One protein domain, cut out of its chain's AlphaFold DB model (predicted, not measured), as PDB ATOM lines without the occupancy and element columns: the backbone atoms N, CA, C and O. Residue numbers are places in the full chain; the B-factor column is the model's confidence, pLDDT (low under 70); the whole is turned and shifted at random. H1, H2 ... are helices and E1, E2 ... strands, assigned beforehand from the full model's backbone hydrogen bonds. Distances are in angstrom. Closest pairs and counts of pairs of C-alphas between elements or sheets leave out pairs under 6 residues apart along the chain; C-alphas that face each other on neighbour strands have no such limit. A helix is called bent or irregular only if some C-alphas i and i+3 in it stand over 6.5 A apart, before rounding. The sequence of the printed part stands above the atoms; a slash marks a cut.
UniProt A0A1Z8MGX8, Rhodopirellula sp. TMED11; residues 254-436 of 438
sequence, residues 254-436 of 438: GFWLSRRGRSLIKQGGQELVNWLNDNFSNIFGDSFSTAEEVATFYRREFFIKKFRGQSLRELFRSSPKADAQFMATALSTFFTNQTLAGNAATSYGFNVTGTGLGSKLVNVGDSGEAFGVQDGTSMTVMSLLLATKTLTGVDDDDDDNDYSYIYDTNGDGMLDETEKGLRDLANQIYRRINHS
ATOM      1  N   GLY A 254      74.728  77.934  33.435       86.12
ATOM      2  CA  GLY A 254      73.987  77.666  32.198       86.12
ATOM      3  C   GLY A 254      72.702  78.490  32.033       86.12
ATOM      4  O   GLY A 254      72.371  78.878  30.910       86.12
ATOM      5  N   PHE A 255      71.993  78.798  33.124       91.12
ATOM      6  CA  PHE A 255      70.827  79.682  33.086       91.12
ATOM      7  C   PHE A 255      71.241  81.106  32.715       91.12
ATOM      8  O   PHE A 255      70.667  81.682  31.787       91.12
ATOM      9  N   TRP A 256      72.264  81.642  33.379       90.12
ATOM     10  CA  TRP A 256      72.737  83.016  33.192       90.12
ATOM     11  C   TRP A 256      73.282  83.270  31.779       90.12
ATOM     12  O   TRP A 256      73.046  84.329  31.199       90.12
ATOM     13  N   LEU A 257      73.890  82.260  31.146       85.31
ATOM     14  CA  LEU A 257      74.311  82.325  29.735       85.31
ATOM     15  C   LEU A 257      73.167  82.215  28.728       85.31
ATOM     16  O   LEU A 257      73.316  82.580  27.554       85.31
ATOM     17  N   SER A 258      72.036  81.655  29.149       89.06
ATOM     18  CA  SER A 258      70.902  81.439  28.264       89.06
ATOM     19  C   SER A 258      70.284  82.769  27.820       89.06
ATOM     20  O   SER A 258      70.506  83.834  28.399       89.06
ATOM     21  N   ARG A 259      69.426  82.715  26.795       90.94
ATOM     22  CA  ARG A 259      68.625  83.887  26.401       90.94
ATOM     23  C   ARG A 259      67.747  84.395  27.550       90.94
ATOM     24  O   ARG A 259      67.508  85.595  27.610       90.94
ATOM     25  N   ARG A 260      67.286  83.504  28.439       94.00
ATOM     26  CA  ARG A 260      66.450  83.866  29.591       94.00
ATOM     27  C   ARG A 260      67.262  84.628  30.635       94.00
ATOM     28  O   ARG A 260      66.887  85.751  30.944       94.00
ATOM     29  N   GLY A 261      68.390  84.076  31.081       94.44
ATOM     30  CA  GLY A 261      69.263  84.728  32.061       94.44
ATOM     31  C   GLY A 261      69.753  86.092  31.587       94.44
ATOM     32  O   GLY A 261      69.591  87.084  32.282       94.44
ATOM     33  N   ARG A 262      70.203  86.196  30.333       92.31
ATOM     34  CA  ARG A 262      70.580  87.490  29.740       92.31
ATOM     35  C   ARG A 262      69.437  88.501  29.685       92.31
ATOM     36  O   ARG A 262      69.682  89.693  29.797       92.31
ATOM     37  N   SER A 263      68.206  88.046  29.457       95.12
ATOM     38  CA  SER A 263      67.035  88.926  29.483       95.12
ATOM     39  C   SER A 263      66.738  89.425  30.894       95.12
ATOM     40  O   SER A 263      66.280  90.554  31.033       95.12
ATOM     41  N   LEU A 264      66.976  88.600  31.917       97.00
ATOM     42  CA  LEU A 264      66.832  88.996  33.315       97.00
ATOM     43  C   LEU A 264      67.929  89.991  33.717       97.00
ATOM     44  O   LEU A 264      67.591  91.056  34.211       97.00
ATOM     45  N   ILE A 265      69.199  89.729  33.375       95.81
ATOM     46  CA  ILE A 265      70.318  90.663  33.620       95.81
ATOM     47  C   ILE A 265      69.983  92.061  33.084       95.81
ATOM     48  O   ILE A 265      70.068  93.037  33.816       95.81
ATOM     49  N   LYS A 266      69.498  92.158  31.838       94.75
ATOM     50  CA  LYS A 266      69.084  93.437  31.233       94.75
ATOM     51  C   LYS A 266      67.947  94.139  31.984       94.75
ATOM     52  O   LYS A 266      67.898  95.362  31.972       94.75
ATOM     53  N   GLN A 267      67.031  93.385  32.594       96.06
ATOM     54  CA  GLN A 267      65.944  93.945  33.407       96.06
ATOM     55  C   GLN A 267      66.431  94.504  34.745       96.06
ATOM     56  O   GLN A 267      65.744  95.353  35.294       96.06
ATOM     57  N   GLY A 268      67.604  94.084  35.232       94.94
ATOM     58  CA  GLY A 268      68.221  94.658  36.433       94.94
ATOM     59  C   GLY A 268      68.587  96.139  36.287       94.94
ATOM     60  O   GLY A 268      68.722  96.832  37.288       94.94
ATOM     61  N   GLY A 269      68.694  96.646  35.053       95.50
ATOM     62  CA  GLY A 269      68.814  98.078  34.786       95.50
ATOM     63  C   GLY A 269      70.028  98.728  35.454       95.50
ATOM     64  O   GLY A 269      71.095  98.121  35.539       95.50
ATOM     65  N   GLN A 270      69.861  99.980  35.882       94.56
ATOM     66  CA  GLN A 270      70.925 100.741  36.538       94.56
ATOM     67  C   GLN A 270      71.179 100.265  37.973       94.56
ATOM     68  O   GLN A 270      72.325 100.275  38.401       94.56
ATOM     69  N   GLU A 271      70.155  99.779  38.676       94.88
ATOM     70  CA  GLU A 271      70.301  99.265  40.045       94.88
ATOM     71  C   GLU A 271      71.290  98.098  40.109       94.88
ATOM     72  O   GLU A 271      72.182  98.083  40.951       94.88
ATOM     73  N   LEU A 272      71.216  97.165  39.148       95.00
ATOM     74  CA  LEU A 272      72.193  96.076  39.046       95.00
ATOM     75  C   LEU A 272      73.616  96.602  38.829       95.00
ATOM     76  O   LEU A 272      74.572  96.059  39.376       95.00
ATOM     77  N   VAL A 273      73.757  97.622  37.987       93.38
ATOM     78  CA  VAL A 273      75.055  98.209  37.650       93.38
ATOM     79  C   VAL A 273      75.667  98.889  38.870       93.38
ATOM     80  O   VAL A 273      76.809  98.590  39.209       93.38
ATOM     81  N   ASN A 274      74.897  99.745  39.545       92.81
ATOM     82  CA  ASN A 274      75.323 100.429  40.762       92.81
ATOM     83  C   ASN A 274      75.723  99.402  41.824       92.81
ATOM     84  O   ASN A 274      76.854  99.415  42.292       92.81
ATOM     85  N   TRP A 275      74.854  98.422  42.086       93.00
ATOM     86  CA  TRP A 275      75.117  97.390  43.083       93.00
ATOM     87  C   TRP A 275      76.396  96.593  42.795       93.00
ATOM     88  O   TRP A 275      77.195  96.377  43.706       93.00
ATOM     89  N   LEU A 276      76.633  96.174  41.546       91.69
ATOM     90  CA  LEU A 276      77.863  95.461  41.184       91.69
ATOM     91  C   LEU A 276      79.110  96.342  41.327       91.69
ATOM     92  O   LEU A 276      80.131  95.853  41.806       91.69
ATOM     93  N   ASN A 277      79.036  97.613  40.933       89.38
ATOM     94  CA  ASN A 277      80.167  98.537  41.024       89.38
ATOM     95  C   ASN A 277      80.496  98.875  42.487       89.38
ATOM     96  O   ASN A 277      81.660  98.820  42.881       89.38
ATOM     97  N   ASP A 278      79.484  99.148  43.310       89.31
ATOM     98  CA  ASP A 278      79.660  99.499  44.722       89.31
ATOM     99  C   ASP A 278      80.222  98.312  45.520       89.31
ATOM    100  O   ASP A 278      81.122  98.449  46.357       89.31
ATOM    101  N   ASN A 279      79.741  97.102  45.218       88.62
ATOM    102  CA  ASN A 279      80.111  95.915  45.977       88.62
ATOM    103  C   ASN A 279      81.341  95.191  45.425       88.62
ATOM    104  O   ASN A 279      82.069  94.613  46.224       88.62
ATOM    105  N   PHE A 280      81.623  95.226  44.121       87.75
ATOM    106  CA  PHE A 280      82.583  94.309  43.483       87.75
ATOM    107  C   PHE A 280      83.442  94.952  42.377       87.75
ATOM    108  O   PHE A 280      83.908  94.249  41.480       87.75
ATOM    109  N   SER A 281      83.669  96.268  42.423       81.94
ATOM    110  CA  SER A 281      84.472  97.000  41.425       81.94
ATOM    111  C   SER A 281      85.854  96.394  41.148       81.94
ATOM    112  O   SER A 281      86.228  96.248  39.989       81.94
ATOM    113  N   ASN A 282      86.588  95.974  42.182       77.38
ATOM    114  CA  ASN A 282      87.917  95.361  42.046       77.38
ATOM    115  C   ASN A 282      87.901  93.980  41.369       77.38
ATOM    116  O   ASN A 282      88.875  93.604  40.730       77.38
ATOM    117  N   ILE A 283      86.800  93.229  41.467       79.31
ATOM    118  CA  ILE A 283      86.676  91.914  40.821       79.31
ATOM    119  C   ILE A 283      86.429  92.057  39.317       79.31
ATOM    120  O   ILE A 283      86.851  91.210  38.530       79.31
ATOM    121  N   PHE A 284      85.688  93.086  38.905       72.12
ATOM    122  CA  PHE A 284      85.261  93.219  37.514       72.12
ATOM    123  C   PHE A 284      86.137  94.150  36.676       72.12
ATOM    124  O   PHE A 284      85.975  94.135  35.456       72.12
ATOM    125  N   GLY A 285      87.075  94.880  37.293       58.78
ATOM    126  CA  GLY A 285      88.080  95.724  36.628       58.78
ATOM    127  C   GLY A 285      87.507  97.015  36.034       58.78
ATOM    128  O   GLY A 285      88.033  98.097  36.267       58.78
ATOM    129  N   ASP A 286      86.361  96.919  35.362       61.12
ATOM    130  CA  ASP A 286      85.622  98.034  34.786       61.12
ATOM    131  C   ASP A 286      84.405  98.406  35.638       61.12
ATOM    132  O   ASP A 286      83.622  97.551  36.065       61.12
ATOM    133  N   SER A 287      84.158  99.711  35.787       73.25
ATOM    134  CA  SER A 287      82.827 100.183  36.174       73.25
ATOM    135  C   SER A 287      81.862  99.883  35.030       73.25
ATOM    136  O   SER A 287      81.935 100.501  33.964       73.25
ATOM    137  N   PHE A 288      80.934  98.946  35.237       84.38
ATOM    138  CA  PHE A 288      79.868  98.730  34.268       84.38
ATOM    139  C   PHE A 288      79.074 100.029  34.116       84.38
ATOM    140  O   PHE A 288      78.775 100.702  35.100       84.38
ATOM    141  N   SER A 289      78.717 100.383  32.885       88.62
ATOM    142  CA  SER A 289      77.854 101.531  32.604       88.62
ATOM    143  C   SER A 289      76.421 101.095  32.321       88.62
ATOM    144  O   SER A 289      75.486 101.856  32.553       88.62
ATOM    145  N   THR A 290      76.214  99.872  31.814       91.75
ATOM    146  CA  THR A 290      74.870  99.354  31.515       91.75
ATOM    147  C   THR A 290      74.700  97.868  31.835       91.75
ATOM    148  O   THR A 290      75.620  97.062  31.714       91.75
ATOM    149  N   ALA A 291      73.466  97.446  32.121       90.75
ATOM    150  CA  ALA A 291      73.142  96.027  32.284       90.75
ATOM    151  C   ALA A 291      73.371  95.184  31.003       90.75
ATOM    152  O   ALA A 291      73.545  93.964  31.070       90.75
ATOM    153  N   GLU A 292      73.390  95.804  29.812       91.31
ATOM    154  CA  GLU A 292      73.774  95.113  28.570       91.31
ATOM    155  C   GLU A 292      75.261  94.747  28.569       91.31
ATOM    156  O   GLU A 292      75.627  93.666  28.092       91.31
ATOM    157  N   GLU A 293      76.108  95.628  29.104       88.56
ATOM    158  CA  GLU A 293      77.535  95.365  29.281       88.56
ATOM    159  C   GLU A 293      77.738  94.224  30.262       88.56
ATOM    160  O   GLU A 293      78.421  93.275  29.896       88.56
ATOM    161  N   VAL A 294      77.041  94.212  31.404       88.19
ATOM    162  CA  VAL A 294      77.069  93.085  32.358       88.19
ATOM    163  C   VAL A 294      76.701  91.766  31.661       88.19
ATOM    164  O   VAL A 294      77.429  90.770  31.731       88.19
ATOM    165  N   ALA A 295      75.601  91.747  30.896       86.25
ATOM    166  CA  ALA A 295      75.165  90.555  30.162       86.25
ATOM    167  C   ALA A 295      76.160  90.120  29.067       86.25
ATOM    168  O   ALA A 295      76.243  88.934  28.720       86.25
ATOM    169  N   THR A 296      76.882  91.074  28.478       83.56
ATOM    170  CA  THR A 296      77.895  90.827  27.446       83.56
ATOM    171  C   THR A 296      79.198  90.337  28.060       83.56
ATOM    172  O   THR A 296      79.738  89.345  27.568       83.56
ATOM    173  N   PHE A 297      79.653  90.966  29.141       78.81
ATOM    174  CA  PHE A 297      80.810  90.599  29.947       78.81
ATOM    175  C   PHE A 297      80.685  89.152  30.418       78.81
ATOM    176  O   PHE A 297      81.529  88.322  30.078       78.81
ATOM    177  N   TYR A 298      79.547  88.786  31.025       75.31
ATOM    178  CA  TYR A 298      79.319  87.415  31.488       75.31
ATOM    179  C   TYR A 298      79.431  86.366  30.364       75.31
ATOM    180  O   TYR A 298      79.960  85.268  30.544       75.31
ATOM    181  N   ARG A 299      78.968  86.703  29.153       73.75
ATOM    182  CA  ARG A 299      79.073  85.810  27.990       73.75
ATOM    183  C   ARG A 299      80.475  85.800  27.374       73.75
ATOM    184  O   ARG A 299      80.877  84.786  26.812       73.75
ATOM    185  N   ARG A 300      81.169  86.937  27.353       66.19
ATOM    186  CA  ARG A 300      82.414  87.130  26.598       66.19
ATOM    187  C   ARG A 300      83.637  86.725  27.411       66.19
ATOM    188  O   ARG A 300      84.471  85.989  26.889       66.19
ATOM    189  N   GLU A 301      83.714  87.133  28.666       62.31
ATOM    190  CA  GLU A 301      84.917  86.954  29.479       62.31
ATOM    191  C   GLU A 301      85.025  85.517  29.997       62.31
ATOM    192  O   GLU A 301      85.989  84.814  29.696       62.31
ATOM    193  N   PHE A 302      83.960  84.988  30.605       60.38
ATOM    194  CA  PHE A 302      83.968  83.618  31.132       60.38
ATOM    195  C   PHE A 302      83.917  82.535  30.037       60.38
ATOM    196  O   PHE A 302      84.385  81.416  30.253       60.38
ATOM    197  N   PHE A 303      83.363  82.845  28.851       56.34
ATOM    198  CA  PHE A 303      83.084  81.849  27.800       56.34
ATOM    199  C   PHE A 303      83.713  82.083  26.422       56.34
ATOM    200  O   PHE A 303      83.688  81.163  25.609       56.34
ATOM    201  N   ILE A 304      84.258  83.257  26.098       52.50
ATOM    202  CA  ILE A 304      84.818  83.517  24.755       52.50
ATOM    203  C   ILE A 304      86.323  83.789  24.816       52.50
ATOM    204  O   ILE A 304      87.052  83.174  24.033       52.50
ATOM    205  N   LYS A 305      86.823  84.627  25.738       51.19
ATOM    206  CA  LYS A 305      88.270  84.915  25.823       51.19
ATOM    207  C   LYS A 305      89.102  83.669  26.167       51.19
ATOM    208  O   LYS A 305      90.091  83.401  25.492       51.19
ATOM    209  N   LYS A 306      88.643  82.807  27.081       48.72
ATOM    210  CA  LYS A 306      89.387  81.595  27.497       48.72
ATOM    211  C   LYS A 306      89.350  80.406  26.525       48.72
ATOM    212  O   LYS A 306      90.097  79.444  26.683       48.72
ATOM    213  N   PHE A 307      88.498  80.449  25.499       47.75
ATOM    214  CA  PHE A 307      88.364  79.362  24.515       47.75
ATOM    215  C   PHE A 307      89.251  79.549  23.281       47.75
ATOM    216  O   PHE A 307      89.393  78.628  22.471       47.75
ATOM    217  N   ARG A 308      89.893  80.713  23.129       44.69
ATOM    218  CA  ARG A 308      90.926  80.916  22.112       44.69
ATOM    219  C   ARG A 308      92.249  80.301  22.584       44.69
ATOM    220  O   ARG A 308      93.136  81.010  23.031       44.69
ATOM    221  N   GLY A 309      92.388  78.978  22.444       49.03
ATOM    222  CA  GLY A 309      93.709  78.331  22.369       49.03
ATOM    223  C   GLY A 309      94.031  77.176  23.326       49.03
ATOM    224  O   GLY A 309      95.112  76.618  23.185       49.03
ATOM    225  N   GLN A 310      93.148  76.766  24.245       49.09
ATOM    226  CA  GLN A 310      93.427  75.655  25.181       49.09
ATOM    227  C   GLN A 310      92.606  74.386  24.907       49.09
ATOM    228  O   GLN A 310      91.481  74.436  24.405       49.09
ATOM    229  N   SER A 311      93.181  73.220  25.224       49.88
ATOM    230  CA  SER A 311      92.555  71.917  24.978       49.88
ATOM    231  C   SER A 311      91.445  71.598  25.994       49.88
ATOM    232  O   SER A 311      91.534  71.944  27.172       49.88
ATOM    233  N   LEU A 312      90.418  70.840  25.572       47.12
ATOM    234  CA  LEU A 312      89.308  70.357  26.427       47.12
ATOM    235  C   LEU A 312      89.758  69.614  27.702       47.12
ATOM    236  O   LEU A 312      88.949  69.447  28.605       47.12
ATOM    237  N   ARG A 313      91.015  69.156  27.793       45.66
ATOM    238  CA  ARG A 313      91.568  68.453  28.966       45.66
ATOM    239  C   ARG A 313      92.255  69.369  29.983       45.66
ATOM    240  O   ARG A 313      92.285  69.009  31.157       45.66
ATOM    241  N   GLU A 314      92.774  70.520  29.569       49.28
ATOM    242  CA  GLU A 314      93.293  71.563  30.477       49.28
ATOM    243  C   GLU A 314      92.139  72.396  31.061       49.28
ATOM    244  O   GLU A 314      92.167  72.780  32.227       49.28
ATOM    245  N   LEU A 315      91.050  72.516  30.290       41.72
ATOM    246  CA  LEU A 315      89.762  73.144  30.616       41.72
ATOM    247  C   LEU A 315      89.032  72.606  31.867       41.72
ATOM    248  O   LEU A 315      88.143  73.277  32.386       41.72
ATOM    249  N   PHE A 316      89.366  71.406  32.354       42.78
ATOM    250  CA  PHE A 316      88.775  70.833  33.575       42.78
ATOM    251  C   PHE A 316      89.673  70.956  34.813       42.78
ATOM    252  O   PHE A 316      89.254  70.515  35.881       42.78
ATOM    253  N   ARG A 317      90.879  71.526  34.677       47.00
ATOM    254  CA  ARG A 317      91.880  71.611  35.751       47.00
ATOM    255  C   ARG A 317      92.263  73.024  36.187       47.00
ATOM    256  O   ARG A 317      92.887  73.143  37.226       47.00
ATOM    257  N   SER A 318      91.932  74.073  35.440       46.00
ATOM    258  CA  SER A 318      92.214  75.454  35.856       46.00
ATOM    259  C   SER A 318      90.911  76.235  35.975       46.00
ATOM    260  O   SER A 318      90.044  76.004  35.149       46.00
ATOM    261  N   SER A 319      90.769  77.053  37.028       50.22
ATOM    262  CA  SER A 319      90.365  78.475  37.182       50.22
ATOM    263  C   SER A 319      89.017  79.125  36.709       50.22
ATOM    264  O   SER A 319      88.375  79.700  37.583       50.22
ATOM    265  N   PRO A 320      88.480  79.116  35.458       54.94
ATOM    266  CA  PRO A 320      87.379  80.013  35.048       54.94
ATOM    267  C   PRO A 320      85.996  79.637  35.585       54.94
ATOM    268  O   PRO A 320      85.012  80.318  35.310       54.94
ATOM    269  N   LYS A 321      85.888  78.515  36.300       72.00
ATOM    270  CA  LYS A 321      84.643  78.174  36.984       72.00
ATOM    271  C   LYS A 321      84.461  79.029  38.228       72.00
ATOM    272  O   LYS A 321      83.331  79.411  38.477       72.00
ATOM    273  N   ALA A 322      85.539  79.356  38.942       81.00
ATOM    274  CA  ALA A 322      85.450  80.115  40.183       81.00
ATOM    275  C   ALA A 322      84.817  81.488  39.925       81.00
ATOM    276  O   ALA A 322      83.774  81.788  40.497       81.00
ATOM    277  N   ASP A 323      85.348  82.234  38.950       81.75
ATOM    278  CA  ASP A 323      84.810  83.542  38.581       81.75
ATOM    279  C   ASP A 323      83.336  83.416  38.099       81.75
ATOM    280  O   ASP A 323      82.461  84.192  38.482       81.75
ATOM    281  N   ALA A 324      83.024  82.428  37.245       82.50
ATOM    282  CA  ALA A 324      81.678  82.277  36.674       82.50
ATOM    283  C   ALA A 324      80.630  81.852  37.716       82.50
ATOM    284  O   ALA A 324      79.463  82.240  37.604       82.50
ATOM    285  N   GLN A 325      81.037  81.036  38.694       88.69
ATOM    286  CA  GLN A 325      80.209  80.640  39.830       88.69
ATOM    287  C   GLN A 325      80.031  81.809  40.805       88.69
ATOM    288  O   GLN A 325      78.918  82.017  41.280       88.69
ATOM    289  N   PHE A 326      81.078  82.598  41.056       91.50
ATOM    290  CA  PHE A 326      80.980  83.833  41.833       91.50
ATOM    291  C   PHE A 326      79.931  84.766  41.220       91.50
ATOM    292  O   PHE A 326      78.940  85.092  41.867       91.50
ATOM    293  N   MET A 327      80.059  85.085  39.928       89.38
ATOM    294  CA  MET A 327      79.121  85.985  39.253       89.38
ATOM    295  C   MET A 327      77.693  85.414  39.189       89.38
ATOM    296  O   MET A 327      76.730  86.150  39.372       89.38
ATOM    297  N   ALA A 328      77.518  84.105  38.975       92.12
ATOM    298  CA  ALA A 328      76.188  83.486  39.044       92.12
ATOM    299  C   ALA A 328      75.555  83.615  40.442       92.12
ATOM    300  O   ALA A 328      74.343  83.825  40.548       92.12
ATOM    301  N   THR A 329      76.373  83.531  41.494       95.44
ATOM    302  CA  THR A 329      75.938  83.733  42.881       95.44
ATOM    303  C   THR A 329      75.563  85.194  43.105       95.44
ATOM    304  O   THR A 329      74.447  85.455  43.530       95.44
ATOM    305  N   ALA A 330      76.427  86.142  42.725       95.12
ATOM    306  CA  ALA A 330      76.177  87.578  42.854       95.12
ATOM    307  C   ALA A 330      74.899  88.019  42.119       95.12
ATOM    308  O   ALA A 330      74.055  88.706  42.691       95.12
ATOM    309  N   LEU A 331      74.697  87.560  40.878       95.50
ATOM    310  CA  LEU A 331      73.468  87.831  40.131       95.50
ATOM    311  C   LEU A 331      72.240  87.238  40.827       95.50
ATOM    312  O   LEU A 331      71.204  87.893  40.896       95.50
ATOM    313  N   SER A 332      72.341  86.017  41.356       97.00
ATOM    314  CA  SER A 332      71.236  85.411  42.106       97.00
ATOM    315  C   SER A 332      70.935  86.200  43.382       97.00
ATOM    316  O   SER A 332      69.768  86.484  43.631       97.00
ATOM    317  N   THR A 333      71.959  86.633  44.126       95.88
ATOM    318  CA  THR A 333      71.842  87.509  45.305       95.88
ATOM    319  C   THR A 333      71.088  88.791  44.991       95.88
ATOM    320  O   THR A 333      70.114  89.091  45.675       95.88
ATOM    321  N   PHE A 334      71.458  89.494  43.918       96.44
ATOM    322  CA  PHE A 334      70.753  90.702  43.496       96.44
ATOM    323  C   PHE A 334      69.298  90.409  43.099       96.44
ATOM    324  O   PHE A 334      68.370  91.003  43.632       96.44
ATOM    325  N   PHE A 335      69.077  89.462  42.181       97.44
ATOM    326  CA  PHE A 335      67.761  89.245  41.569       97.44
ATOM    327  C   PHE A 335      66.718  88.597  42.485       97.44
ATOM    328  O   PHE A 335      65.525  88.679  42.191       97.44
ATOM    329  N   THR A 336      67.147  87.926  43.551       96.38
ATOM    330  CA  THR A 336      66.244  87.324  44.544       96.38
ATOM    331  C   THR A 336      65.915  88.266  45.694       96.38
ATOM    332  O   THR A 336      64.979  87.988  46.438       96.38
ATOM    333  N   ASN A 337      66.649  89.369  45.837       94.44
ATOM    334  CA  ASN A 337      66.365  90.390  46.828       94.44
ATOM    335  C   ASN A 337      65.330  91.375  46.262       94.44
ATOM    336  O   ASN A 337      65.581  92.087  45.285       94.44
ATOM    337  N   GLN A 338      64.146  91.394  46.870       92.25
ATOM    338  CA  GLN A 338      63.019  92.207  46.427       92.25
ATOM    339  C   GLN A 338      63.302  93.706  46.544       92.25
ATOM    340  O   GLN A 338      62.838  94.473  45.700       92.25
ATOM    341  N   THR A 339      64.057  94.122  47.559       87.56
ATOM    342  CA  THR A 339      64.413  95.527  47.789       87.56
ATOM    343  C   THR A 339      65.379  96.034  46.717       87.56
ATOM    344  O   THR A 339      65.240  97.161  46.256       87.56
ATOM    345  N   LEU A 340      66.296  95.181  46.246       91.31
ATOM    346  CA  LEU A 340      67.275  95.530  45.209       91.31
ATOM    347  C   LEU A 340      66.720  95.420  43.780       91.31
ATOM    348  O   LEU A 340      66.938  96.301  42.952       91.31
ATOM    349  N   ALA A 341      66.029  94.322  43.457       94.88
ATOM    350  CA  ALA A 341      65.662  93.983  42.077       94.88
ATOM    351  C   ALA A 341      64.147  93.940  41.818       94.88
ATOM    352  O   ALA A 341      63.705  93.631  40.700       94.88
ATOM    353  N   GLY A 342      63.329  94.209  42.838       93.56
ATOM    354  CA  GLY A 342      61.891  93.998  42.772       93.56
ATOM    355  C   GLY A 342      61.542  92.533  42.495       93.56
ATOM    356  O   GLY A 342      62.267  91.605  42.830       93.56
ATOM    357  N   ASN A 343      60.409  92.309  41.827       95.31
ATOM    358  CA  ASN A 343      59.854  90.966  41.622       95.31
ATOM    359  C   ASN A 343      60.182  90.337  40.253       95.31
ATOM    360  O   ASN A 343      59.588  89.317  39.887       95.31
ATOM    361  N   ALA A 344      61.099  90.925  39.472       94.25
ATOM    362  CA  ALA A 344      61.352  90.533  38.079       94.25
ATOM    363  C   ALA A 344      61.743  89.048  37.931       94.25
ATOM    364  O   ALA A 344      61.269  88.351  37.021       94.25
ATOM    365  N   ALA A 345      62.556  88.539  38.861       96.75
ATOM    366  CA  ALA A 345      63.083  87.180  38.836       96.75
ATOM    367  C   ALA A 345      62.026  86.095  39.118       96.75
ATOM    368  O   ALA A 345      62.191  84.955  38.678       96.75
ATOM    369  N   THR A 346      60.886  86.446  39.724       96.50
ATOM    370  CA  THR A 346      59.773  85.511  39.981       96.50
ATOM    371  C   THR A 346      59.306  84.823  38.694       96.50
ATOM    372  O   THR A 346      59.125  83.608  38.641       96.50
ATOM    373  N   SER A 347      59.201  85.576  37.590       95.69
ATOM    374  CA  SER A 347      58.800  85.038  36.274       95.69
ATOM    375  C   SER A 347      59.834  84.084  35.645       95.69
ATOM    376  O   SER A 347      59.547  83.352  34.688       95.69
ATOM    377  N   TYR A 348      61.049  84.070  36.192       95.69
ATOM    378  CA  TYR A 348      62.138  83.180  35.810       95.69
ATOM    379  C   TYR A 348      62.242  81.948  36.717       95.69
ATOM    380  O   TYR A 348      63.040  81.067  36.404       95.69
ATOM    381  N   GLY A 349      61.384  81.842  37.739       94.12
ATOM    382  CA  GLY A 349      61.329  80.720  38.674       94.12
ATOM    383  C   GLY A 349      62.191  80.909  39.918       94.12
ATOM    384  O   GLY A 349      62.471  79.920  40.589       94.12
ATOM    385  N   PHE A 350      62.629  82.140  40.199       96.19
ATOM    386  CA  PHE A 350      63.350  82.438  41.427       96.19
ATOM    387  C   PHE A 350      62.396  82.672  42.597       96.19
ATOM    388  O   PHE A 350      61.329  83.263  42.416       96.19
ATOM    389  N   ASN A 351      62.822  82.267  43.789       94.31
ATOM    390  CA  ASN A 351      62.199  82.701  45.032       94.31
ATOM    391  C   ASN A 351      62.700  84.115  45.324       94.31
ATOM    392  O   ASN A 351      63.883  84.315  45.594       94.31
ATOM    393  N   VAL A 352      61.806  85.091  45.219       94.88
ATOM    394  CA  VAL A 352      62.104  86.483  45.557       94.88
ATOM    395  C   VAL A 352      61.565  86.749  46.955       94.88
ATOM    396  O   VAL A 352      60.382  86.521  47.209       94.88
ATOM    397  N   THR A 353      62.436  87.191  47.856       92.06
ATOM    398  CA  THR A 353      62.090  87.558  49.237       92.06
ATOM    399  C   THR A 353      62.688  88.918  49.568       92.06
ATOM    400  O   THR A 353      63.492  89.438  48.794       92.06
ATOM    401  N   GLY A 354      62.336  89.498  50.719       87.31
ATOM    402  CA  GLY A 354      62.900  90.780  51.160       87.31
ATOM    403  C   GLY A 354      64.430  90.765  51.179       87.31
ATOM    404  O   GLY A 354      65.070  91.698  50.714       87.31
ATOM    405  N   THR A 355      65.017  89.648  51.608       87.12
ATOM    406  CA  THR A 355      66.471  89.493  51.748       87.12
ATOM    407  C   THR A 355      67.160  88.759  50.590       87.12
ATOM    408  O   THR A 355      68.365  88.916  50.372       87.12
ATOM    409  N   GLY A 356      66.416  87.953  49.828       92.31
ATOM    410  CA  GLY A 356      66.935  87.107  48.756       92.31
ATOM    411  C   GLY A 356      67.943  86.047  49.209       92.31
ATOM    412  O   GLY A 356      67.992  85.623  50.362       92.31
ATOM    413  N   LEU A 357      68.773  85.605  48.264       93.88
ATOM    414  CA  LEU A 357      69.849  84.638  48.484       93.88
ATOM    415  C   LEU A 357      70.926  85.189  49.425       93.88
ATOM    416  O   LEU A 357      71.577  84.402  50.106       93.88
ATOM    417  N   GLY A 358      71.100  86.514  49.483       90.81
ATOM    418  CA  GLY A 358      72.143  87.169  50.273       90.81
ATOM    419  C   GLY A 358      72.133  86.767  51.745       90.81
ATOM    420  O   GLY A 358      73.203  86.522  52.292       90.81
ATOM    421  N   SER A 359      70.945  86.599  52.339       89.06
ATOM    422  CA  SER A 359      70.765  86.188  53.739       89.06
ATOM    423  C   SER A 359      70.833  84.680  53.981       89.06
ATOM    424  O   SER A 359      70.705  84.231  55.121       89.06
ATOM    425  N   LYS A 360      70.955  83.859  52.931       90.94
ATOM    426  CA  LYS A 360      70.977  82.403  53.095       90.94
ATOM    427  C   LYS A 360      72.303  81.959  53.696       90.94
ATOM    428  O   LYS A 360      73.357  82.460  53.315       90.94
ATOM    429  N   LEU A 361      72.248  80.987  54.601       90.19
ATOM    430  CA  LEU A 361      73.426  80.467  55.286       90.19
ATOM    431  C   LEU A 361      74.091  79.344  54.505       90.19
ATOM    432  O   LEU A 361      73.448  78.429  53.973       90.19
ATOM    433  N   VAL A 362      75.419  79.400  54.493       91.44
ATOM    434  CA  VAL A 362      76.289  78.418  53.865       91.44
ATOM    435  C   VAL A 362      77.451  78.115  54.798       91.44
ATOM    436  O   VAL A 362      78.217  78.994  55.170       91.44
ATOM    437  N   ASN A 363      77.610  76.837  55.140       92.38
ATOM    438  CA  ASN A 363      78.743  76.369  55.930       92.38
ATOM    439  C   ASN A 363      79.970  76.141  55.042       92.38
ATOM    440  O   ASN A 363      79.903  75.327  54.115       92.38
ATOM    441  N   VAL A 364      81.086  76.812  55.309       92.69
ATOM    442  CA  VAL A 364      82.286  76.740  54.456       92.69
ATOM    443  C   VAL A 364      82.969  75.369  54.465       92.69
ATOM    444  O   VAL A 364      83.766  75.098  53.573       92.69
ATOM    445  N   GLY A 365      82.629  74.460  55.387       93.75
ATOM    446  CA  GLY A 365      83.283  73.152  55.499       93.75
ATOM    447  C   GLY A 365      84.801  73.313  55.608       93.75
ATOM    448  O   GLY A 365      85.256  74.215  56.296       93.75
ATOM    449  N   ASP A 366      85.564  72.512  54.866       94.19
ATOM    450  CA  ASP A 366      87.039  72.581  54.826       94.19
ATOM    451  C   ASP A 366      87.569  73.672  53.864       94.19
ATOM    452  O   ASP A 366      88.642  73.543  53.279       94.19
ATOM    453  N   SER A 367      86.751  74.682  53.551       94.31
ATOM    454  CA  SER A 367      87.084  75.774  52.622       94.31
ATOM    455  C   SER A 367      87.124  77.136  53.313       94.31
ATOM    456  O   SER A 367      86.997  78.150  52.629       94.31
ATOM    457  N   GLY A 368      87.280  77.180  54.642       92.00
ATOM    458  CA  GLY A 368      87.263  78.427  55.410       92.00
ATOM    459  C   GLY A 368      88.382  79.387  55.011       92.00
ATOM    460  O   GLY A 368      88.146  80.588  54.880       92.00
ATOM    461  N   GLU A 369      89.564  78.851  54.691       92.88
ATOM    462  CA  GLU A 369      90.728  79.634  54.248       92.88
ATOM    463  C   GLU A 369      90.411  80.521  53.030       92.88
ATOM    464  O   GLU A 369      90.837  81.671  52.967       92.88
ATOM    465  N   ALA A 370      89.572  80.039  52.105       90.88
ATOM    466  CA  ALA A 370      89.155  80.798  50.925       90.88
ATOM    467  C   ALA A 370      88.228  81.982  51.235       90.88
ATOM    468  O   ALA A 370      87.905  82.754  50.338       90.88
ATOM    469  N   PHE A 371      87.777  82.140  52.472       92.44
ATOM    470  CA  PHE A 371      86.939  83.261  52.895       92.44
ATOM    471  C   PHE A 371      87.518  83.967  54.126       92.44
ATOM    472  O   PHE A 371      86.846  84.804  54.718       92.44
ATOM    473  N   GLY A 372      88.761  83.646  54.507       90.50
ATOM    474  CA  GLY A 372      89.421  84.244  55.668       90.50
ATOM    475  C   GLY A 372      88.810  83.840  57.013       90.50
ATOM    476  O   GLY A 372      88.965  84.571  57.987       90.50
ATOM    477  N   VAL A 373      88.121  82.697  57.079       90.12
ATOM    478  CA  VAL A 373      87.449  82.200  58.291       90.12
ATOM    479  C   VAL A 373      87.925  80.795  58.659       90.12
ATOM    480  O   VAL A 373      88.608  80.124  57.885       90.12
ATOM    481  N   GLN A 374      87.568  80.332  59.857       92.88
ATOM    482  CA  GLN A 374      87.840  78.957  60.264       92.88
ATOM    483  C   GLN A 374      87.001  77.961  59.445       92.88
ATOM    484  O   GLN A 374      85.871  78.237  59.035       92.88
ATOM    485  N   ASP A 375      87.545  76.765  59.232       92.88
ATOM    486  CA  ASP A 375      86.775  75.658  58.679       92.88
ATOM    487  C   ASP A 375      85.539  75.353  59.534       92.88
ATOM    488  O   ASP A 375      85.574  75.354  60.767       92.88
ATOM    489  N   GLY A 376      84.431  75.067  58.855       89.38
ATOM    490  CA  GLY A 376      83.142  74.802  59.479       89.38
ATOM    491  C   GLY A 376      82.359  76.049  59.898       89.38
ATOM    492  O   GLY A 376      81.245  75.883  60.391       89.38
ATOM    493  N   THR A 377      82.865  77.268  59.680       90.44
ATOM    494  CA  THR A 377      82.098  78.503  59.911       90.44
ATOM    495  C   THR A 377      80.891  78.593  58.966       90.44
ATOM    496  O   THR A 377      80.982  78.299  57.770       90.44
ATOM    497  N   SER A 378      79.735  78.991  59.495       90.06
ATOM    498  CA  SER A 378      78.563  79.352  58.690       90.06
ATOM    499  C   SER A 378      78.596  80.846  58.399       90.06
ATOM    500  O   SER A 378      78.883  81.633  59.288       90.06
ATOM    501  N   MET A 379      78.327  81.231  57.154       88.56
ATOM    502  CA  MET A 379      78.280  82.630  56.725       88.56
ATOM    503  C   MET A 379      77.059  82.858  55.840       88.56
ATOM    504  O   MET A 379      76.575  81.921  55.190       88.56
ATOM    505  N   THR A 380      76.583  84.100  55.764       90.56
ATOM    506  CA  THR A 380      75.604  84.490  54.744       90.56
ATOM    507  C   THR A 380      76.249  84.452  53.351       90.56
ATOM    508  O   THR A 380      77.465  84.618  53.200       90.56
ATOM    509  N   VAL A 381      75.459  84.224  52.296       93.00
ATOM    510  CA  VAL A 381      75.980  84.257  50.915       93.00
ATOM    511  C   VAL A 381      76.578  85.624  50.585       93.00
ATOM    512  O   VAL A 381      77.579  85.687  49.872       93.00
ATOM    513  N   MET A 382      76.002  86.712  51.104       91.31
ATOM    514  CA  MET A 382      76.556  88.051  50.907       91.31
ATOM    515  C   MET A 382      77.935  88.196  51.563       91.31
ATOM    516  O   MET A 382      78.868  88.650  50.901       91.31
ATOM    517  N   SER A 383      78.107  87.727  52.803       90.31
ATOM    518  CA  SER A 383      79.409  87.750  53.480       90.31
ATOM    519  C   SER A 383      80.460  86.912  52.744       90.31
ATOM    520  O   SER A 383      81.608  87.336  52.639       90.31
ATOM    521  N   LEU A 384      80.079  85.776  52.143       92.69
ATOM    522  CA  LEU A 384      80.986  85.003  51.280       92.69
ATOM    523  C   LEU A 384      81.444  85.803  50.049       92.69
ATOM    524  O   LEU A 384      82.635  85.808  49.731       92.69
ATOM    525  N   LEU A 385      80.518  86.497  49.375       94.19
ATOM    526  CA  LEU A 385      80.838  87.326  48.208       94.19
ATOM    527  C   LEU A 385      81.794  88.471  48.574       94.19
ATOM    528  O   LEU A 385      82.770  88.712  47.861       94.19
ATOM    529  N   LEU A 386      81.542  89.151  49.695       91.62
ATOM    530  CA  LEU A 386      82.392  90.238  50.187       91.62
ATOM    531  C   LEU A 386      83.761  89.735  50.669       91.62
ATOM    532  O   LEU A 386      84.767  90.394  50.425       91.62
ATOM    533  N   ALA A 387      83.845  88.545  51.267       91.12
ATOM    534  CA  ALA A 387      85.129  87.938  51.614       91.12
ATOM    535  C   ALA A 387      85.985  87.660  50.364       91.12
ATOM    536  O   ALA A 387      87.174  87.983  50.342       91.12
ATOM    537  N   THR A 388      85.383  87.143  49.282       91.56
ATOM    538  CA  THR A 388      86.077  86.988  47.990       91.56
ATOM    539  C   THR A 388      86.553  88.334  47.432       91.56
ATOM    540  O   THR A 388      87.670  88.413  46.922       91.56
ATOM    541  N   LYS A 389      85.743  89.396  47.557       88.31
ATOM    542  CA  LYS A 389      86.137  90.765  47.177       88.31
ATOM    543  C   LYS A 389      87.389  91.212  47.923       88.31
ATOM    544  O   LYS A 389      88.326  91.670  47.283       88.31
ATOM    545  N   THR A 390      87.419  91.056  49.244       87.69
ATOM    546  CA  THR A 390      88.555  91.463  50.086       87.69
ATOM    547  C   THR A 390      89.841  90.712  49.751       87.69
ATOM    548  O   THR A 390      90.927  91.269  49.866       87.69
ATOM    549  N   LEU A 391      89.724  89.458  49.314       87.12
ATOM    550  CA  LEU A 391      90.859  88.629  48.910       87.12
ATOM    551  C   LEU A 391      91.271  88.828  47.444       87.12
ATOM    552  O   LEU A 391      92.148  88.117  46.970       87.12
ATOM    553  N   THR A 392      90.657  89.765  46.719       86.12
ATOM    554  CA  THR A 392      91.020  90.095  45.336       86.12
ATOM    555  C   THR A 392      91.693  91.466  45.308       86.12
ATOM    556  O   THR A 392      91.085  92.474  45.672       86.12
ATOM    557  N   GLY A 393      92.959  91.498  44.908       78.56
ATOM    558  CA  GLY A 393      93.734  92.707  44.676       78.56
ATOM    559  C   GLY A 393      93.162  93.540  43.530       78.56
ATOM    560  O   GLY A 393      92.341  93.076  42.739       78.56
ATOM    561  N   VAL A 394      93.565  94.806  43.476       71.69
ATOM    562  CA  VAL A 394      93.293  95.665  42.320       71.69
ATOM    563  C   VAL A 394      94.420  95.427  41.324       71.69
ATOM    564  O   VAL A 394      95.581  95.448  41.720       71.69
ATOM    565  N   ASP A 395      94.059  95.160  40.074       64.44
ATOM    566  CA  ASP A 395      95.020  95.030  38.982       64.44
ATOM    567  C   ASP A 395      95.661  96.403  38.720       64.44
ATOM    568  O   ASP A 395      94.963  97.354  38.358       64.44
ATOM    569  N   ASP A 396      96.961  96.518  38.994       57.38
ATOM    570  CA  ASP A 396      97.746  97.748  38.812       57.38
ATOM    571  C   ASP A 396      98.495  97.758  37.457       57.38
ATOM    572  O   ASP A 396      99.152  98.754  37.130       57.38
ATOM    573  N   ASP A 397      98.409  96.683  36.659       53.62
ATOM    574  CA  ASP A 397      99.108  96.563  35.377       53.62
ATOM    575  C   ASP A 397      98.165  96.879  34.191       53.62
ATOM    576  O   ASP A 397      97.279  96.108  33.834       53.62
ATOM    577  N   ASP A 398      98.406  98.019  33.522       53.28
ATOM    578  CA  ASP A 398      97.738  98.531  32.297       53.28
ATOM    579  C   ASP A 398      97.911  97.616  31.037       53.28
ATOM    580  O   ASP A 398      97.976  98.089  29.895       53.28
ATOM    581  N   ASP A 399      98.040  96.295  31.192       52.06
ATOM    582  CA  ASP A 399      98.385  95.341  30.129       52.06
ATOM    583  C   ASP A 399      97.133  94.766  29.418       52.06
ATOM    584  O   ASP A 399      96.831  93.578  29.506       52.06
ATOM    585  N   ASP A 400      96.419  95.596  28.640       51.09
ATOM    586  CA  ASP A 400      95.453  95.253  27.556       51.09
ATOM    587  C   ASP A 400      94.343  94.193  27.861       51.09
ATOM    588  O   ASP A 400      93.589  93.775  26.966       51.09
ATOM    589  N   ASN A 401      94.205  93.742  29.108       51.75
ATOM    590  CA  ASN A 401      93.218  92.791  29.611       51.75
ATOM    591  C   ASN A 401      92.708  93.270  30.979       51.75
ATOM    592  O   ASN A 401      92.960  92.596  31.964       51.75
ATOM    593  N   ASP A 402      91.957  94.376  30.991       52.19
ATOM    594  CA  ASP A 402      91.359  95.076  32.153       52.19
ATOM    595  C   ASP A 402      90.440  94.216  33.074       52.19
ATOM    596  O   ASP A 402      89.287  94.563  33.329       52.19
ATOM    597  N   TYR A 403      90.860  93.032  33.531       56.75
ATOM    598  CA  TYR A 403      90.098  92.185  34.448       56.75
ATOM    599  C   TYR A 403      91.014  91.404  35.400       56.75
ATOM    600  O   TYR A 403      91.793  90.550  34.976       56.75
ATOM    601  N   SER A 404      90.821  91.609  36.704       60.97
ATOM    602  CA  SER A 404      91.488  90.827  37.747       60.97
ATOM    603  C   SER A 404      90.884  89.418  37.851       60.97
ATOM    604  O   SER A 404      89.673  89.204  37.700       60.97
ATOM    605  N   TYR A 405      91.718  88.411  38.108       73.88
ATOM    606  CA  TYR A 405      91.228  87.098  38.524       73.88
ATOM    607  C   TYR A 405      90.747  87.188  39.981       73.88
ATOM    608  O   TYR A 405      91.490  87.658  40.828       73.88
ATOM    609  N   ILE A 406      89.564  86.657  40.342       80.56
ATOM    610  CA  ILE A 406      89.208  86.576  41.781       80.56
ATOM    611  C   ILE A 406      90.314  85.857  42.575       80.56
ATOM    612  O   ILE A 406      90.814  84.829  42.119       80.56
ATOM    613  N   TYR A 407      90.681  86.340  43.757       85.06
ATOM    614  CA  TYR A 407      91.837  85.834  44.520       85.06
ATOM    615  C   TYR A 407      93.221  86.038  43.879       85.06
ATOM    616  O   TYR A 407      94.163  85.383  44.308       85.06
ATOM    617  N   ASP A 408      93.368  86.899  42.874       81.06
ATOM    618  CA  ASP A 408      94.663  87.521  42.571       81.06
ATOM    619  C   ASP A 408      94.978  88.479  43.724       81.06
ATOM    620  O   ASP A 408      94.528  89.618  43.751       81.06
ATOM    621  N   THR A 409      95.605  87.962  44.777       83.81
ATOM    622  CA  THR A 409      95.769  88.666  46.055       83.81
ATOM    623  C   THR A 409      96.835  89.750  45.985       83.81
ATOM    624  O   THR A 409      96.801  90.695  46.777       83.81
ATOM    625  N   ASN A 410      97.792  89.602  45.070       82.06
ATOM    626  CA  ASN A 410      98.906  90.523  44.897       82.06
ATOM    627  C   ASN A 410      98.681  91.540  43.763       82.06
ATOM    628  O   ASN A 410      99.463  92.485  43.684       82.06
ATOM    629  N   GLY A 411      97.614  91.388  42.969       76.88
ATOM    630  CA  GLY A 411      97.211  92.326  41.922       76.88
ATOM    631  C   GLY A 411      98.159  92.332  40.726       76.88
ATOM    632  O   GLY A 411      98.292  93.365  40.077       76.88
ATOM    633  N   ASP A 412      98.867  91.223  40.478       74.19
ATOM    634  CA  ASP A 412      99.876  91.123  39.414       74.19
ATOM    635  C   ASP A 412      99.323  90.574  38.085       74.19
ATOM    636  O   ASP A 412     100.079  90.275  37.152       74.19
ATOM    637  N   GLY A 413      98.001  90.383  38.008       72.25
ATOM    638  CA  GLY A 413      97.297  89.877  36.832       72.25
ATOM    639  C   GLY A 413      97.548  88.388  36.562       72.25
ATOM    640  O   GLY A 413      97.071  87.830  35.561       72.25
ATOM    641  N   MET A 414      98.294  87.703  37.432       73.94
ATOM    642  CA  MET A 414      98.649  86.295  37.329       73.94
ATOM    643  C   MET A 414      98.130  85.523  38.547       73.94
ATOM    644  O   MET A 414      97.585  86.059  39.493       73.94
ATOM    645  N   LEU A 415      98.177  84.190  38.461       75.38
ATOM    646  CA  LEU A 415      97.770  83.326  39.570       75.38
ATOM    647  C   LEU A 415      98.946  82.448  39.965       75.38
ATOM    648  O   LEU A 415      99.422  81.648  39.140       75.38
ATOM    649  N   ASP A 416      99.365  82.525  41.222       83.00
ATOM    650  CA  ASP A 416     100.383  81.659  41.807       83.00
ATOM    651  C   ASP A 416      99.808  80.271  42.195       83.00
ATOM    652  O   ASP A 416      98.790  79.830  41.648       83.00
ATOM    653  N   GLU A 417     100.508  79.464  42.997       85.44
ATOM    654  CA  GLU A 417      99.976  78.162  43.450       85.44
ATOM    655  C   GLU A 417      98.995  78.289  44.625       85.44
ATOM    656  O   GLU A 417      98.021  77.535  44.682       85.44
ATOM    657  N   THR A 418      99.223  79.248  45.520       88.38
ATOM    658  CA  THR A 418      98.389  79.535  46.692       88.38
ATOM    659  C   THR A 418      97.023  80.053  46.253       88.38
ATOM    660  O   THR A 418      95.991  79.504  46.634       88.38
ATOM    661  N   GLU A 419      97.007  81.038  45.359       87.50
ATOM    662  CA  GLU A 419      95.808  81.683  44.824       87.50
ATOM    663  C   GLU A 419      94.948  80.692  44.042       87.50
ATOM    664  O   GLU A 419      93.724  80.660  44.170       87.50
ATOM    665  N   LYS A 420      95.575  79.779  43.289       85.38
ATOM    666  CA  LYS A 420      94.853  78.663  42.655       85.38
ATOM    667  C   LYS A 420      94.189  77.751  43.685       85.38
ATOM    668  O   LYS A 420      93.058  77.328  43.449       85.38
ATOM    669  N   GLY A 421      94.864  77.466  44.800       87.81
ATOM    670  CA  GLY A 421      94.311  76.691  45.911       87.81
ATOM    671  C   GLY A 421      93.067  77.349  46.509       87.81
ATOM    672  O   GLY A 421      92.014  76.711  46.583       87.81
ATOM    673  N   LEU A 422      93.151  78.643  46.832       90.56
ATOM    674  CA  LEU A 422      92.020  79.426  47.349       90.56
ATOM    675  C   LEU A 422      90.844  79.440  46.365       90.56
ATOM    676  O   LEU A 422      89.700  79.189  46.747       90.56
ATOM    677  N   ARG A 423      91.117  79.632  45.070       89.62
ATOM    678  CA  ARG A 423      90.087  79.601  44.018       89.62
ATOM    679  C   ARG A 423      89.398  78.247  43.898       89.62
ATOM    680  O   ARG A 423      88.192  78.200  43.640       89.62
ATOM    681  N   ASP A 424      90.132  77.149  44.052       87.69
ATOM    682  CA  ASP A 424      89.562  75.804  43.990       87.69
ATOM    683  C   ASP A 424      88.647  75.520  45.190       87.69
ATOM    684  O   ASP A 424      87.577  74.927  45.011       87.69
ATOM    685  N   LEU A 425      89.019  75.978  46.387       91.94
ATOM    686  CA  LEU A 425      88.181  75.927  47.590       91.94
ATOM    687  C   LEU A 425      86.922  76.797  47.426       91.94
ATOM    688  O   LEU A 425      85.801  76.298  47.541       91.94
ATOM    689  N   ALA A 426      87.077  78.059  47.019       91.88
ATOM    690  CA  ALA A 426      85.955  78.970  46.788       91.88
ATOM    691  C   ALA A 426      84.967  78.425  45.744       91.88
ATOM    692  O   ALA A 426      83.747  78.437  45.931       91.88
ATOM    693  N   ASN A 427      85.483  77.872  44.644       90.00
ATOM    694  CA  ASN A 427      84.669  77.276  43.591       90.00
ATOM    695  C   ASN A 427      83.861  76.065  44.079       90.00
ATOM    696  O   ASN A 427      82.780  75.822  43.542       90.00
ATOM    697  N   GLN A 428      84.331  75.304  45.074       90.19
ATOM    698  CA  GLN A 428      83.530  74.224  45.664       90.19
ATOM    699  C   GLN A 428      82.277  74.777  46.346       90.19
ATOM    700  O   GLN A 428      81.182  74.250  46.126       90.19
ATOM    701  N   ILE A 429      82.421  75.872  47.090       93.88
ATOM    702  CA  ILE A 429      81.321  76.526  47.801       93.88
ATOM    703  C   ILE A 429      80.354  77.199  46.830       93.88
ATOM    704  O   ILE A 429      79.170  76.860  46.842       93.88
ATOM    705  N   TYR A 430      80.827  78.051  45.916       93.56
ATOM    706  CA  TYR A 430      79.947  78.721  44.951       93.56
ATOM    707  C   TYR A 430      79.257  77.747  43.996       93.56
ATOM    708  O   TYR A 430      78.084  77.912  43.657       93.56
ATOM    709  N   ARG A 431      79.942  76.671  43.594       91.00
ATOM    710  CA  ARG A 431      79.292  75.597  42.840       91.00
ATOM    711  C   ARG A 431      78.213  74.921  43.671       91.00
ATOM    712  O   ARG A 431      77.167  74.616  43.115       91.00
ATOM    713  N   ARG A 432      78.453  74.640  44.954       91.38
ATOM    714  CA  ARG A 432      77.421  74.050  45.810       91.38
ATOM    715  C   ARG A 432      76.214  74.978  45.871       91.38
ATOM    716  O   ARG A 432      75.139  74.516  45.530       91.38
ATOM    717  N   ILE A 433      76.422  76.265  46.160       94.19
ATOM    718  CA  ILE A 433      75.383  77.306  46.177       94.19
ATOM    719  C   ILE A 433      74.541  77.246  44.900       94.19
ATOM    720  O   ILE A 433      73.378  76.862  44.959       94.19
ATOM    721  N   ASN A 434      75.143  77.494  43.733       92.44
ATOM    722  CA  ASN A 434      74.424  77.612  42.457       92.44
ATOM    723  C   ASN A 434      73.763  76.316  41.959       92.44
ATOM    724  O   ASN A 434      73.036  76.327  40.964       92.44
ATOM    725  N   HIS A 435      74.043  75.192  42.618       86.50
ATOM    726  CA  HIS A 435      73.482  73.883  42.309       86.50
ATOM    727  C   HIS A 435      72.630  73.302  43.445       86.50
ATOM    728  O   HIS A 435      72.060  72.228  43.264       86.50
ATOM    729  N   SER A 436      72.466  74.005  44.572       76.19
ATOM    730  CA  SER A 436      71.631  73.577  45.708       76.19
ATOM    731  C   SER A 436      70.149  73.387  45.343       76.19
ATOM    732  O   SER A 436      69.396  72.819  46.127       76.19
TER     733      SER A 436
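Overview. This is residues 254 to 436 of the 438 residues of a protein of Rhodopirellula sp. TMED11 (UniProt A0A1Z8MGX8). What does the model look like? H5 runs through the middle of a rounded helical body, with H1, H2, H3 and H4 on one side of it, H8, H10 and H11 on the other, and H6 and H7 gathered at one end. A small two-stranded ribbon, E1 with E2, and H9 lie beyond H10 and H11, and residues 308 to 314 stick out. What is it made of? The 183 printed residues include eleven named helices and two named strands, in the order H1 to H8, E1, H9, E2, H10, H11; the class is mostly helix, and the sheet E1 - E2 is antiparallel. The whole is compact, with a radius of gyration of the C-alphas of 15.8 A and spans of 42 by 38 by 31 A.

Along the chain. Where are the strands? E1 is residues 361 to 363 and E2 is 378 to 380. Where are the longer helices? H11, residues 417 to 435, measures 26.9 A and ends with C-alpha 435 at (73.482, 73.883, 42.309). H5, 320 to 336, measures 24.3 A; H3, 269 to 284, 17.4 A; H10, 381 to 390, 14.5 A; H4, 291 to 300, 14.1 A; H2, 259 to 267, 12.5 A; and H9, 365 to 371, 11.1 A. H3 and H9 are irregular: C-alphas 279 and 282 are 8.8 A apart, and C-alphas 366 and 369 are 8.0 A apart. And the shorter ones? H1 is 254 to 257, with C-alpha 254 at (73.987, 77.666, 32.198); H6 is 338 to 341, H7 344 to 348 and H8 356 to 359.

Arrangement. How do the strands pair? E1 and E2 are antiparallel neighbours at 145 degrees, with N 362 and O 379 within hydrogen-bond range at 2.9 A. What surrounds the hub? H5, the hub, touches H11 at a steep tilt of 40 degrees, closest at the C-alphas of Ala 322 and Asn 427, 4.5 A. Its residues 332 to 336 touch H8, and its residues 326 to 333 touch H10, closest at C-alphas 330 and 385, 7.1 A. H9 touches H11, closest at C-alphas 370 and 422, 4.8 A. What lies farther out? H2 touches H4, closest at C-alphas 266 and 291, 4.9 A, and H7, at C-alphas 264 and 345, 6.9 A; H3 touches H6 with residues 271 to 272 alone, closest at C-alphas 271 and 340, 7.1 A. H1 and H2 are close but not clearly touching, 5.4 A between C-alphas 255 and 261. Are the helix backbones complete? Every O i to N i+4 pair is within hydrogen-bond range in H2, H5, H10 and H11, against 9 of 12 in H3, 5 of 6 in H4, 0 of 1 in H7 and 0 of 3 in H9; O i to N i+3 gives 1 of 2 in H7 and 2 of 4 in H9, and H1, H6 and H8 are too short for an i+4 pair.

Size, cuts and confidence. How large is it? The two C-alphas farthest apart, those of Gly 309 and Gly 354, are 44.0 A apart. Is it continuous? The printed part has no cut; the links H4 to H5 and H10 to H11 are long. Where is confidence low? pLDDT is under 70 at residues 285 to 286, 300 to 320 and 395 to 404.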